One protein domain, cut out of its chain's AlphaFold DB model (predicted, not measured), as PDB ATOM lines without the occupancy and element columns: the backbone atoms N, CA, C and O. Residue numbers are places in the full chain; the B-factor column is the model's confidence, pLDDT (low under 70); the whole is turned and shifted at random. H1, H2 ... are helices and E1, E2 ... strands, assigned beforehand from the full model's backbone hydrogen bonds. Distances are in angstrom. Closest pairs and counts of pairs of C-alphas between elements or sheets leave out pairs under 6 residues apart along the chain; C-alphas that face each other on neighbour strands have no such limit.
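AT A GLANCE: This is residues 24 to 84, 119 to 140 and 163 to 182 of the 261 residues of a protein of Paramuricea clavata (UniProt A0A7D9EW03). A mixed four-stranded sheet has helix H1 over one face, and from the far end of H1 helix H2 leads away as an arm; residues 128 to 140, of which 128 to 138 belong to H2, stick out. The printed part has 103 residues, of which 59 are in named elements, two helices and four strands in the order E1, E2, E3, H1, H2, E4 along the chain, and its class is mixed, helices and strands. They are only just loose, close to extended, with a radius of gyration of the C-alphas of 19.2 A and spans of 64 by 39 by 23 A.

HOW THE PARTS SIT: Start at E1, residues 30 to 36; E2, 39 to 44, and E3, 52 to 57, follow in antiparallel hairpins, a meander, with N 34 and O 41, and N 42 and O 54, 2.9 A apart. E4, 173 to 176, is parallel to E3, N 55 and O 173 being 2.8 A apart. H1, 61 to 78, is on the sheet at a height of 9.8 A. H2, 121 to 138, only just touches H1, with 3 pairs of C-alphas within 8 A. Both helices have every O i to N i+4 pair within hydrogen-bond range.

IN THESE COORDINATES: Find C-alpha 30 at (36.003, 24.730, -17.973) and C-alpha 176 at (34.952, 34.127, -35.790).

THE WHOLE: Cuts at 85 to 118 and 141 to 162 leave C-alpha gaps of 9.3 A and 49.6 A; 35 residues have pLDDT under 70.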
ATOM      1  N   ARG A  24      44.021  24.199 -26.875       72.88
ATOM      2  CA  ARG A  24      43.424  23.079 -26.130       72.88
ATOM      3  C   ARG A  24      42.938  23.575 -24.774       72.88
ATOM      4  O   ARG A  24      43.722  24.144 -24.025       72.88
ATOM      5  N   ILE A  25      41.676  23.300 -24.463       75.75
ATOM      6  CA  ILE A  25      41.081  23.546 -23.147       75.75
ATOM      7  C   ILE A  25      40.782  22.188 -22.534       75.75
ATOM      8  O   ILE A  25      40.047  21.396 -23.131       75.75
ATOM      9  N   LEU A  26      41.352  21.908 -21.364       73.81
ATOM     10  CA  LEU A  26      40.974  20.719 -20.616       73.81
ATOM     11  C   LEU A  26      39.570  20.907 -20.066       73.81
ATOM     12  O   LEU A  26      39.205  21.979 -19.589       73.81
ATOM     13  N   TYR A  27      38.782  19.840 -20.110       72.81
ATOM     14  CA  TYR A  27      37.407  19.872 -19.629       72.81
ATOM     15  C   TYR A  27      37.307  20.283 -18.154       72.81
ATOM     16  O   TYR A  27      36.359  20.950 -17.758       72.81
ATOM     17  N   GLU A  28      38.308  19.899 -17.360       70.44
ATOM     18  CA  GLU A  28      38.429  20.210 -15.932       70.44
ATOM     19  C   GLU A  28      38.641  21.706 -15.665       70.44
ATOM     20  O   GLU A  28      38.204  22.212 -14.634       70.44
ATOM     21  N   ASP A  29      39.240  22.424 -16.618       78.62
ATOM     22  CA  ASP A  29      39.466  23.865 -16.519       78.62
ATOM     23  C   ASP A  29      38.231  24.676 -16.925       78.62
ATOM     24  O   ASP A  29      38.191  25.888 -16.713       78.62
ATOM     25  N   VAL A  30      37.215  24.043 -17.521       82.00
ATOM     26  CA  VAL A  30      36.003  24.730 -17.973       82.00
ATOM     27  C   VAL A  30      35.078  24.989 -16.792       82.00
ATOM     28  O   VAL A  30      34.458  24.088 -16.232       82.00
ATOM     29  N   SER A  31      34.935  26.266 -16.448       80.56
ATOM     30  CA  SER A  31      34.063  26.712 -15.364       80.56
ATOM     31  C   SER A  31      32.592  26.736 -15.783       80.56
ATOM     32  O   SER A  31      31.734  26.258 -15.036       80.56
ATOM     33  N   THR A  32      32.300  27.295 -16.966       82.44
ATOM     34  CA  THR A  32      30.946  27.464 -17.508       82.44
ATOM     35  C   THR A  32      30.952  27.480 -19.035       82.44
ATOM     36  O   THR A  32      31.912  27.919 -19.671       82.44
ATOM     37  N   VAL A  33      29.839  27.036 -19.622       88.19
ATOM     38  CA  VAL A  33      29.539  27.188 -21.049       88.19
ATOM     39  C   VAL A  33      28.129  27.732 -21.235       88.19
ATOM     40  O   VAL A  33      27.241  27.466 -20.426       88.19
ATOM     41  N   SER A  34      27.915  28.501 -22.296       87.69
ATOM     42  CA  SER A  34      26.604  29.051 -22.650       87.69
ATOM     43  C   SER A  34      26.505  29.322 -24.149       87.69
ATOM     44  O   SER A  34      27.507  29.317 -24.863       87.69
ATOM     45  N   TYR A  35      25.296  29.569 -24.644       90.25
ATOM     46  CA  TYR A  35      25.081  30.048 -26.006       90.25
ATOM     47  C   TYR A  35      24.049  31.179 -26.020       90.25
ATOM     48  O   TYR A  35      23.192  31.267 -25.142       90.25
ATOM     49  N   SER A  36      24.151  32.064 -27.008       85.50
ATOM     50  CA  SER A  36      23.191  33.142 -27.243       85.50
ATOM     51  C   SER A  36      23.214  33.534 -28.713       85.50
ATOM     52  O   SER A  36      24.257  33.946 -29.229       85.50
ATOM     53  N   ALA A  37      22.061  33.447 -29.381       86.12
ATOM     54  CA  ALA A  37      21.948  33.616 -30.827       86.12
ATOM     55  C   ALA A  37      22.985  32.736 -31.554       86.12
ATOM     56  O   ALA A  37      23.030  31.532 -31.344       86.12
ATOM     57  N   HIS A  38      23.846  33.327 -32.373       89.19
ATOM     58  CA  HIS A  38      24.892  32.640 -33.128       89.19
ATOM     59  C   HIS A  38      26.231  32.543 -32.374       89.19
ATOM     60  O   HIS A  38      27.253  32.261 -32.988       89.19
ATOM     61  N   ASN A  39      26.258  32.777 -31.059       88.50
ATOM     62  CA  ASN A  39      27.484  32.749 -30.261       88.50
ATOM     63  C   ASN A  39      27.475  31.580 -29.275       88.50
ATOM     64  O   ASN A  39      26.518  31.420 -28.517       88.50
ATOM     65  N   PHE A  40      28.568  30.826 -29.224       91.75
ATOM     66  CA  PHE A  40      28.859  29.859 -28.167       91.75
ATOM     67  C   PHE A  40      29.990  30.404 -27.288       91.75
ATOM     68  O   PHE A  40      30.997  30.878 -27.801       91.75
ATOM     69  N   THR A  41      29.819  30.395 -25.971       90.00
ATOM     70  CA  THR A  41      30.768  30.968 -25.007       90.00
ATOM     71  C   THR A  41      31.306  29.876 -24.095       90.00
ATOM     72  O   THR A  41      30.531  29.126 -23.504       90.00
ATOM     73  N   VAL A  42      32.625  29.845 -23.924       89.88
ATOM     74  CA  VAL A  42      33.326  28.991 -22.962       89.88
ATOM     75  C   VAL A  42      34.101  29.886 -22.005       89.88
ATOM     76  O   VAL A  42      34.843  30.763 -22.442       89.88
ATOM     77  N   VAL A  43      33.943  29.664 -20.704       88.06
ATOM     78  CA  VAL A  43      34.740  30.324 -19.667       88.06
ATOM     79  C   VAL A  43      35.574  29.259 -18.974       88.06
ATOM     80  O   VAL A  43      35.020  28.333 -18.377       88.06
ATOM     81  N   TYR A  44      36.894  29.385 -19.032       86.50
ATOM     82  CA  TYR A  44      37.821  28.402 -18.474       86.50
ATOM     83  C   TYR A  44      38.988  29.072 -17.736       86.50
ATOM     84  O   TYR A  44      39.256  30.261 -17.917       86.50
ATOM     85  N   GLY A  45      39.659  28.304 -16.879       77.44
ATOM     86  CA  GLY A  45      40.762  28.747 -16.030       77.44
ATOM     87  C   GLY A  45      40.509  28.444 -14.553       77.44
ATOM     88  O   GLY A  45      39.385  28.554 -14.060       77.44
ATOM     89  N   SER A  46      41.574  28.071 -13.843       57.75
ATOM     90  CA  SER A  46      41.548  27.695 -12.430       57.75
ATOM     91  C   SER A  46      42.458  28.617 -11.615       57.75
ATOM     92  O   SER A  46      43.641  28.720 -11.909       57.75
ATOM     93  N   GLY A  47      41.887  29.278 -10.599       53.91
ATOM     94  CA  GLY A  47      42.561  29.845  -9.421       53.91
ATOM     95  C   GLY A  47      43.757  30.799  -9.610       53.91
ATOM     96  O   GLY A  47      44.851  30.395  -9.974       53.91
ATOM     97  N   VAL A  48      43.587  32.046  -9.150       55.53
ATOM     98  CA  VAL A  48      44.593  33.133  -9.003       55.53
ATOM     99  C   VAL A  48      44.968  33.872 -10.293       55.53
ATOM    100  O   VAL A  48      45.060  35.096 -10.251       55.53
ATOM    101  N   ASN A  49      45.071  33.193 -11.436       53.28
ATOM    102  CA  ASN A  49      45.277  33.844 -12.736       53.28
ATOM    103  C   ASN A  49      43.964  33.856 -13.544       53.28
ATOM    104  O   ASN A  49      43.188  32.907 -13.482       53.28
ATOM    105  N   ALA A  50      43.698  34.972 -14.225       61.19
ATOM    106  CA  ALA A  50      42.423  35.372 -14.830       61.19
ATOM    107  C   ALA A  50      41.591  34.247 -15.491       61.19
ATOM    108  O   ALA A  50      42.106  33.426 -16.252       61.19
ATOM    109  N   THR A  51      40.274  34.253 -15.248       74.19
ATOM    110  CA  THR A  51      39.330  33.410 -15.993       74.19
ATOM    111  C   THR A  51      39.242  33.912 -17.425       74.19
ATOM    112  O   THR A  51      38.934  35.070 -17.675       74.19
ATOM    113  N   THR A  52      39.508  33.045 -18.394       83.19
ATOM    114  CA  THR A  52      39.479  33.438 -19.801       83.19
ATOM    115  C   THR A  52      38.120  33.115 -20.397       83.19
ATOM    116  O   THR A  52      37.620  31.993 -20.281       83.19
ATOM    117  N   ARG A  53      37.520  34.105 -21.063       86.44
ATOM    118  CA  ARG A  53      36.283  33.940 -21.821       86.44
ATOM    119  C   ARG A  53      36.601  33.857 -23.306       86.44
ATOM    120  O   ARG A  53      37.191  34.770 -23.875       86.44
ATOM    121  N   VAL A  54      36.162  32.774 -23.938       88.25
ATOM    122  CA  VAL A  54      36.242  32.589 -25.387       88.25
ATOM    123  C   VAL A  54      34.837  32.567 -25.964       88.25
ATOM    124  O   VAL A  54      33.973  31.821 -25.500       88.25
ATOM    125  N   ILE A  55      34.610  33.388 -26.986       90.06
ATOM    126  CA  ILE A  55      33.342  33.497 -27.705       90.06
ATOM    127  C   ILE A  55      33.556  33.022 -29.138       90.06
ATOM    128  O   ILE A  55      34.277  33.643 -29.913       90.06
ATOM    129  N   PHE A  56      32.877  31.947 -29.507       89.56
ATOM    130  CA  PHE A  56      32.838  31.403 -30.853       89.56
ATOM    131  C   PHE A  56      31.620  31.956 -31.596       89.56
ATOM    132  O   PHE A  56      30.483  31.622 -31.255       89.56
ATOM    133  N   LYS A  57      31.848  32.787 -32.617       87.69
ATOM    134  CA  LYS A  57      30.792  33.249 -33.528       87.69
ATOM    135  C   LYS A  57      30.571  32.206 -34.618       87.69
ATOM    136  O   LYS A  57      31.492  31.864 -35.362       87.69
ATOM    137  N   LEU A  58      29.351  31.699 -34.701       88.56
ATOM    138  CA  LEU A  58      28.931  30.618 -35.585       88.56
ATOM    139  C   LEU A  58      28.010  31.147 -36.689       88.56
ATOM    140  O   LEU A  58      27.547  32.283 -36.664       88.56
ATOM    141  N   LYS A  59      27.760  30.312 -37.702       81.94
ATOM    142  CA  LYS A  59      26.981  30.700 -38.892       81.94
ATOM    143  C   LYS A  59      25.473  30.779 -38.640       81.94
ATOM    144  O   LYS A  59      24.775  31.464 -39.378       81.94
ATOM    145  N   SER A  60      24.971  30.068 -37.634       81.06
ATOM    146  CA  SER A  60      23.549  30.035 -37.289       81.06
ATOM    147  C   SER A  60      23.348  29.803 -35.792       81.06
ATOM    148  O   SER A  60      24.228  29.268 -35.114       81.06
ATOM    149  N   GLU A  61      22.171  30.180 -35.285       80.31
ATOM    150  CA  GLU A  61      21.743  29.855 -33.916       80.31
ATOM    151  C   GLU A  61      21.720  28.338 -33.696       80.31
ATOM    152  O   GLU A  61      22.189  27.864 -32.667       80.31
ATOM    153  N   LEU A  62      21.288  27.567 -34.701       80.56
ATOM    154  CA  LEU A  62      21.280  26.105 -34.642       80.56
ATOM    155  C   LEU A  62      22.679  25.525 -34.395       80.56
ATOM    156  O   LEU A  62      22.826  24.646 -33.558       80.56
ATOM    157  N   MET A  63      23.720  26.040 -35.056       82.25
ATOM    158  CA  MET A  63      25.100  25.586 -34.822       82.25
ATOM    159  C   MET A  63      25.568  25.884 -33.392       82.25
ATOM    160  O   MET A  63      26.276  25.072 -32.801       82.25
ATOM    161  N   ALA A  64      25.177  27.034 -32.832       82.62
ATOM    162  CA  ALA A  64      25.510  27.406 -31.456       82.62
ATOM    163  C   ALA A  64      24.798  26.518 -30.436       82.62
ATOM    164  O   ALA A  64      25.430  26.056 -29.487       82.62
ATOM    165  N   VAL A  65      23.516  26.230 -30.678       82.19
ATOM    166  CA  VAL A  65      22.742  25.258 -29.906       82.19
ATOM    167  C   VAL A  65      23.416  23.892 -29.991       82.19
ATOM    168  O   VAL A  65      23.782  23.354 -28.957       82.19
ATOM    169  N   SER A  66      23.657  23.354 -31.188       82.00
ATOM    170  CA  SER A  66      24.254  22.025 -31.366       82.00
ATOM    171  C   SER A  66      25.612  21.897 -30.685       82.00
ATOM    172  O   SER A  66      25.845  20.918 -29.983       82.00
ATOM    173  N   LEU A  67      26.487  22.901 -30.812       85.50
ATOM    174  CA  LEU A  67      27.786  22.886 -30.139       85.50
ATOM    175  C   LEU A  67      27.636  22.904 -28.613       85.50
ATOM    176  O   LEU A  67      28.324  22.156 -27.915       85.50
ATOM    177  N   PHE A  68      26.710  23.716 -28.097       88.50
ATOM    178  CA  PHE A  68      26.380  23.725 -26.678       88.50
ATOM    179  C   PHE A  68      25.875  22.359 -26.209       88.50
ATOM    180  O   PHE A  68      26.386  21.852 -25.208       88.50
ATOM    181  N   ARG A  69      24.931  21.753 -26.943       86.25
ATOM    182  CA  ARG A  69      24.375  20.424 -26.655       86.25
ATOM    183  C   ARG A  69      25.482  19.377 -26.604       86.25
ATOM    184  O   ARG A  69      25.666  18.759 -25.567       86.25
ATOM    185  N   SER A  70      26.292  19.260 -27.658       85.25
ATOM    186  CA  SER A  70      27.374  18.270 -27.726       85.25
ATOM    187  C   SER A  70      28.372  18.410 -26.579       85.25
ATOM    188  O   SER A  70      28.765  17.410 -25.980       85.25
ATOM    189  N   PHE A  71      28.762  19.642 -26.237       86.31
ATOM    190  CA  PHE A  71      29.647  19.888 -25.103       86.31
ATOM    191  C   PHE A  71      28.972  19.421 -23.804       86.31
ATOM    192  O   PHE A  71      29.430  18.526 -23.101       86.31
ATOM    193  N   THR A  72      27.817  19.976 -23.479       84.75
ATOM    194  CA  THR A  72      27.171  19.711 -22.190       84.75
ATOM    195  C   THR A  72      26.674  18.259 -22.032       84.75
ATOM    196  O   THR A  72      26.742  17.713 -20.924       84.75
ATOM    197  N   GLU A  73      26.280  17.588 -23.119       84.62
ATOM    198  CA  GLU A  73      26.019  16.142 -23.173       84.62
ATOM    199  C   GLU A  73      27.292  15.340 -22.872       84.62
ATOM    200  O   GLU A  73      27.260  14.466 -22.004       84.62
ATOM    201  N   PHE A  74      28.430  15.673 -23.496       83.94
ATOM    202  CA  PHE A  74      29.710  15.003 -23.243       83.94
ATOM    203  C   PHE A  74      30.127  15.105 -21.771       83.94
ATOM    204  O   PHE A  74      30.443  14.089 -21.147       83.94
ATOM    205  N   HIS A  75      30.066  16.307 -21.186       81.06
ATOM    206  CA  HIS A  75      30.343  16.510 -19.759       81.06
ATOM    207  C   HIS A  75      29.468  15.603 -18.891       81.06
ATOM    208  O   HIS A  75      29.950  14.899 -18.003       81.06
ATOM    209  N   THR A  76      28.162  15.620 -19.161       79.62
ATOM    210  CA  THR A  76      27.183  14.860 -18.389       79.62
ATOM    211  C   THR A  76      27.397  13.358 -18.551       79.62
ATOM    212  O   THR A  76      27.254  12.608 -17.587       79.62
ATOM    213  N   PHE A  77      27.796  12.901 -19.734       80.25
ATOM    214  CA  PHE A  77      28.061  11.493 -19.983       80.25
ATOM    215  C   PHE A  77      29.329  11.012 -19.281       80.25
ATOM    216  O   PHE A  77      29.289  10.002 -18.575       80.25
ATOM    217  N   PHE A  78      30.453  11.705 -19.466       72.81
ATOM    218  CA  PHE A  78      31.762  11.201 -19.053       72.81
ATOM    219  C   PHE A  78      32.169  11.607 -17.637       72.81
ATOM    220  O   PHE A  78      32.799  10.798 -16.953       72.81
ATOM    221  N   ASN A  79      31.786  12.808 -17.193       73.94
ATOM    222  CA  ASN A  79      32.322  13.414 -15.971       73.94
ATOM    223  C   ASN A  79      31.324  13.393 -14.804       73.94
ATOM    224  O   ASN A  79      31.732  13.435 -13.644       73.94
ATOM    225  N   CYS A  80      30.018  13.303 -15.074       75.69
ATOM    226  CA  CYS A  80      29.011  13.243 -14.015       75.69
ATOM    227  C   CYS A  80      28.799  11.817 -13.486       75.69
ATOM    228  O   CYS A  80      28.823  10.829 -14.220       75.69
ATOM    229  N   ASN A  81      28.482  11.717 -12.193       70.50
ATOM    230  CA  ASN A  81      28.088  10.449 -11.573       70.50
ATOM    231  C   ASN A  81      26.674  10.021 -11.999       70.50
ATOM    232  O   ASN A  81      26.453   8.855 -12.333       70.50
ATOM    233  N   THR A  82      25.725  10.964 -12.019       80.19
ATOM    234  CA  THR A  82      24.315  10.742 -12.373       80.19
ATOM    235  C   THR A  82      23.775  11.875 -13.248       80.19
ATOM    236  O   THR A  82      24.237  13.014 -13.154       80.19
ATOM    237  N   VAL A  83      22.789  11.568 -14.098       83.12
ATOM    238  CA  VAL A  83      22.042  12.587 -14.852       83.12
ATOM    239  C   VAL A  83      20.931  13.143 -13.965       83.12
ATOM    240  O   VAL A  83      20.124  12.388 -13.425       83.12
ATOM    241  N   LYS A  84      20.895  14.467 -13.791       82.00
ATOM    242  CA  LYS A  84      19.845  15.154 -13.025       82.00
ATOM    243  C   LYS A  84      18.640  15.438 -13.925       82.00
ATOM    244  O   LYS A  84      18.825  15.750 -15.097       82.00
ATOM    245  N   ARG A 119      21.447   8.712 -19.287       81.00
ATOM    246  CA  ARG A 119      22.362   8.006 -18.379       81.00
ATOM    247  C   ARG A 119      23.782   8.518 -18.552       81.00
ATOM    248  O   ARG A 119      24.200   8.818 -19.666       81.00
ATOM    249  N   THR A 120      24.539   8.539 -17.461       83.19
ATOM    250  CA  THR A 120      25.992   8.737 -17.524       83.19
ATOM    251  C   THR A 120      26.672   7.474 -18.044       83.19
ATOM    252  O   THR A 120      26.096   6.382 -17.991       83.19
ATOM    253  N   ARG A 121      27.932   7.579 -18.473       77.69
ATOM    254  CA  ARG A 121      28.761   6.438 -18.881       77.69
ATOM    255  C   ARG A 121      28.770   5.345 -17.822       77.69
ATOM    256  O   ARG A 121      28.601   4.172 -18.140       77.69
ATOM    257  N   ARG A 122      28.938   5.729 -16.553       65.94
ATOM    258  CA  ARG A 122      28.954   4.784 -15.432       65.94
ATOM    259  C   ARG A 122      27.599   4.098 -15.272       65.94
ATOM    260  O   ARG A 122      27.561   2.884 -15.141       65.94
ATOM    261  N   GLN A 123      26.496   4.845 -15.331       72.44
ATOM    262  CA  GLN A 123      25.148   4.273 -15.238       72.44
ATOM    263  C   GLN A 123      24.818   3.350 -16.421       72.44
ATOM    264  O   GLN A 123      24.181   2.315 -16.225       72.44
ATOM    265  N   ALA A 124      25.242   3.713 -17.633       74.94
ATOM    266  CA  ALA A 124      25.081   2.895 -18.829       74.94
ATOM    267  C   ALA A 124      25.886   1.592 -18.715       74.94
ATOM    268  O   ALA A 124      25.313   0.516 -18.878       74.94
ATOM    269  N   TYR A 125      27.163   1.685 -18.329       65.81
ATOM    270  CA  TYR A 125      28.026   0.529 -18.099       65.81
ATOM    271  C   TYR A 125      27.476  -0.385 -17.002       65.81
ATOM    272  O   TYR A 125      27.289  -1.571 -17.240       65.81
ATOM    273  N   THR A 126      27.144   0.154 -15.822       66.69
ATOM    274  CA  THR A 126      26.585  -0.638 -14.718       66.69
ATOM    275  C   THR A 126      25.289  -1.331 -15.129       66.69
ATOM    276  O   THR A 126      25.093  -2.491 -14.780       66.69
ATOM    277  N   ARG A 127      24.408  -0.663 -15.888       71.25
ATOM    278  CA  ARG A 127      23.177  -1.286 -16.394       71.25
ATOM    279  C   ARG A 127      23.488  -2.409 -17.378       71.25
ATOM    280  O   ARG A 127      22.927  -3.483 -17.224       71.25
ATOM    281  N   ALA A 128      24.352  -2.173 -18.362       69.75
ATOM    282  CA  ALA A 128      24.733  -3.189 -19.343       69.75
ATOM    283  C   ALA A 128      25.384  -4.398 -18.655       69.75
ATOM    284  O   ALA A 128      24.961  -5.528 -18.864       69.75
ATOM    285  N   TRP A 129      26.323  -4.147 -17.741       66.88
ATOM    286  CA  TRP A 129      26.954  -5.161 -16.900       66.88
ATOM    287  C   TRP A 129      25.935  -5.930 -16.059       66.88
ATOM    288  O   TRP A 129      26.013  -7.152 -15.968       66.88
ATOM    289  N   SER A 130      24.965  -5.230 -15.461       71.88
ATOM    290  CA  SER A 130      23.878  -5.857 -14.713       71.88
ATOM    291  C   SER A 130      23.029  -6.734 -15.616       71.88
ATOM    292  O   SER A 130      22.771  -7.850 -15.221       71.88
ATOM    293  N   ILE A 131      22.636  -6.283 -16.809       76.19
ATOM    294  CA  ILE A 131      21.821  -7.071 -17.749       76.19
ATOM    295  C   ILE A 131      22.586  -8.313 -18.218       76.19
ATOM    296  O   ILE A 131      22.040  -9.411 -18.198       76.19
ATOM    297  N   LEU A 132      23.859  -8.166 -18.588       66.94
ATOM    298  CA  LEU A 132      24.705  -9.281 -19.022       66.94
ATOM    299  C   LEU A 132      24.902 -10.298 -17.894       66.94
ATOM    300  O   LEU A 132      24.714 -11.497 -18.083       66.94
ATOM    301  N   ASN A 133      25.207  -9.829 -16.686       66.38
ATOM    302  CA  ASN A 133      25.363 -10.713 -15.536       66.38
ATOM    303  C   ASN A 133      24.042 -11.204 -14.966       66.38
ATOM    304  O   ASN A 133      24.030 -12.218 -14.277       66.38
ATOM    305  N   GLU A 134      22.940 -10.514 -15.222       64.25
ATOM    306  CA  GLU A 134      21.592 -10.983 -14.956       64.25
ATOM    307  C   GLU A 134      21.252 -12.100 -15.930       64.25
ATOM    308  O   GLU A 134      20.764 -13.111 -15.469       64.25
ATOM    309  N   GLN A 135      21.622 -12.037 -17.211       57.47
ATOM    310  CA  GLN A 135      21.490 -13.174 -18.132       57.47
ATOM    311  C   GLN A 135      22.362 -14.371 -17.716       57.47
ATOM    312  O   GLN A 135      21.889 -15.510 -17.691       57.47
ATOM    313  N   LEU A 136      23.603 -14.128 -17.278       52.94
ATOM    314  CA  LEU A 136      24.466 -15.173 -16.710       52.94
ATOM    315  C   LEU A 136      23.935 -15.706 -15.367       52.94
ATOM    316  O   LEU A 136      24.087 -16.891 -15.062       52.94
ATOM    317  N   ASN A 137      23.278 -14.856 -14.573       47.88
ATOM    318  CA  ASN A 137      22.606 -15.251 -13.342       47.88
ATOM    319  C   ASN A 137      21.227 -15.865 -13.588       47.88
ATOM    320  O   ASN A 137      20.843 -16.668 -12.766       47.88
ATOM    321  N   ILE A 138      20.504 -15.599 -14.676       51.09
ATOM    322  CA  ILE A 138      19.246 -16.267 -15.055       51.09
ATOM    323  C   ILE A 138      19.560 -17.720 -15.428       51.09
ATOM    324  O   ILE A 138      18.856 -18.629 -14.989       51.09
ATOM    325  N   ASN A 139      20.705 -17.961 -16.079       48.66
ATOM    326  CA  ASN A 139      21.258 -19.308 -16.254       48.66
ATOM    327  C   ASN A 139      21.659 -19.987 -14.922       48.66
ATOM    328  O   ASN A 139      21.753 -21.210 -14.870       48.66
ATOM    329  N   LYS A 140      21.848 -19.230 -13.828       47.72
ATOM    330  CA  LYS A 140      22.141 -19.753 -12.475       47.72
ATOM    331  C   LYS A 140      20.986 -19.647 -11.465       47.72
ATOM    332  O   LYS A 140      21.050 -20.268 -10.411       47.72
ATOM    333  N   ALA A 163      31.826  27.862  -8.794       40.00
ATOM    334  CA  ALA A 163      30.991  28.985  -9.251       40.00
ATOM    335  C   ALA A 163      30.800  30.154  -8.258       40.00
ATOM    336  O   ALA A 163      30.040  31.082  -8.537       40.00
ATOM    337  N   ASN A 164      31.478  30.152  -7.109       41.50
ATOM    338  CA  ASN A 164      31.302  31.180  -6.089       41.50
ATOM    339  C   ASN A 164      32.549  32.068  -5.980       41.50
ATOM    340  O   ASN A 164      33.380  31.854  -5.100       41.50
ATOM    341  N   ARG A 165      32.679  33.067  -6.869       40.09
ATOM    342  CA  ARG A 165      33.463  34.301  -6.637       40.09
ATOM    343  C   ARG A 165      33.182  35.362  -7.710       40.09
ATOM    344  O   ARG A 165      33.140  35.070  -8.900       40.09
ATOM    345  N   ARG A 166      32.959  36.602  -7.256       35.91
ATOM    346  CA  ARG A 166      32.698  37.793  -8.080       35.91
ATOM    347  C   ARG A 166      33.993  38.405  -8.631       35.91
ATOM    348  O   ARG A 166      34.955  38.529  -7.886       35.91
ATOM    349  N   SER A 167      33.859  38.926  -9.854       38.69
ATOM    350  CA  SER A 167      34.499  40.101 -10.477       38.69
ATOM    351  C   SER A 167      36.021  40.147 -10.690       38.69
ATOM    352  O   SER A 167      36.804  40.060  -9.752       38.69
ATOM    353  N   GLY A 168      36.400  40.450 -11.935       28.12
ATOM    354  CA  GLY A 168      37.726  40.896 -12.374       28.12
ATOM    355  C   GLY A 168      37.789  40.925 -13.904       28.12
ATOM    356  O   GLY A 168      37.331  39.987 -14.535       28.12
ATOM    357  N   THR A 169      38.253  42.032 -14.477       42.50
ATOM    358  CA  THR A 169      38.185  42.463 -15.891       42.50
ATOM    359  C   THR A 169      38.759  41.468 -16.914       42.50
ATOM    360  O   THR A 169      39.875  40.998 -16.718       42.50
ATOM    361  N   ASN A 170      38.044  41.226 -18.024       44.81
ATOM    362  CA  ASN A 170      38.412  40.246 -19.057       44.81
ATOM    363  C   ASN A 170      38.584  40.884 -20.440       44.81
ATOM    364  O   ASN A 170      37.692  41.591 -20.909       44.81
ATOM    365  N   ASP A 171      39.684  40.544 -21.112       47.88
ATOM    366  CA  ASP A 171      39.782  40.628 -22.566       47.88
ATOM    367  C   ASP A 171      39.058  39.405 -23.153       47.88
ATOM    368  O   ASP A 171      39.539  38.272 -23.075       47.88
ATOM    369  N   ASP A 172      37.857  39.614 -23.692       58.88
ATOM    370  CA  ASP A 172      37.074  38.555 -24.331       58.88
ATOM    371  C   ASP A 172      37.766  38.113 -25.636       58.88
ATOM    372  O   ASP A 172      37.884  38.882 -26.595       58.88
ATOM    373  N   ILE A 173      38.190  36.849 -25.710       73.81
ATOM    374  CA  ILE A 173      38.775  36.282 -26.929       73.81
ATOM    375  C   ILE A 173      37.632  35.895 -27.871       73.81
ATOM    376  O   ILE A 173      36.882  34.954 -27.610       73.81
ATOM    377  N   VAL A 174      37.493  36.601 -28.992       72.19
ATOM    378  CA  VAL A 174      36.446  36.334 -29.990       72.19
ATOM    379  C   VAL A 174      37.027  35.570 -31.180       72.19
ATOM    380  O   VAL A 174      37.857  36.095 -31.918       72.19
ATOM    381  N   ILE A 175      36.542  34.350 -31.408       74.69
ATOM    382  CA  ILE A 175      36.900  33.500 -32.548       74.69
ATOM    383  C   ILE A 175      35.734  33.494 -33.539       74.69
ATOM    384  O   ILE A 175      34.630  33.048 -33.227       74.69
ATOM    385  N   ASP A 176      35.973  33.993 -34.751       71.62
ATOM    386  CA  ASP A 176      34.952  34.127 -35.790       71.62
ATOM    387  C   ASP A 176      35.029  32.984 -36.814       71.62
ATOM    388  O   ASP A 176      35.754  33.050 -37.809       71.62
ATOM    389  N   ILE A 177      34.255  31.922 -36.574       67.56
ATOM    390  CA  ILE A 177      34.228  30.715 -37.418       67.56
ATOM    391  C   ILE A 177      33.463  30.976 -38.734       67.56
ATOM    392  O   ILE A 177      33.489  30.173 -39.668       67.56
ATOM    393  N   THR A 178      32.813  32.134 -38.886       66.62
ATOM    394  CA  THR A 178      32.179  32.498 -40.163       66.62
ATOM    395  C   THR A 178      33.197  32.749 -41.281       66.62
ATOM    396  O   THR A 178      32.842  32.627 -42.455       66.62
ATOM    397  N   LYS A 179      34.464  33.021 -40.928       56.53
ATOM    398  CA  LYS A 179      35.543  33.409 -41.852       56.53
ATOM    399  C   LYS A 179      36.508  32.280 -42.233       56.53
ATOM    400  O   LYS A 179      37.353  32.490 -43.098       56.53
ATOM    401  N   THR A 180      36.408  31.095 -41.629       49.53
ATOM    402  CA  THR A 180      37.302  29.969 -41.955       49.53
ATOM    403  C   THR A 180      36.978  29.385 -43.341       49.53
ATOM    404  O   THR A 180      35.791  29.213 -43.654       49.53
ATOM    405  N   PRO A 181      37.987  29.042 -44.170       38.03
ATOM    406  CA  PRO A 181      37.767  28.440 -45.482       38.03
ATOM    407  C   PRO A 181      36.957  27.142 -45.360       38.03
ATOM    408  O   PRO A 181      37.123  26.350 -44.435       38.03
ATOM    409  N   ARG A 182      35.997  26.970 -46.272       38.69
ATOM    410  CA  ARG A 182      34.987  25.905 -46.234       38.69
ATOM    411  C   ARG A 182      35.620  24.535 -46.510       38.69
ATOM    412  O   ARG A 182      35.815  24.191 -47.669       38.69
TER     413      ARG A 182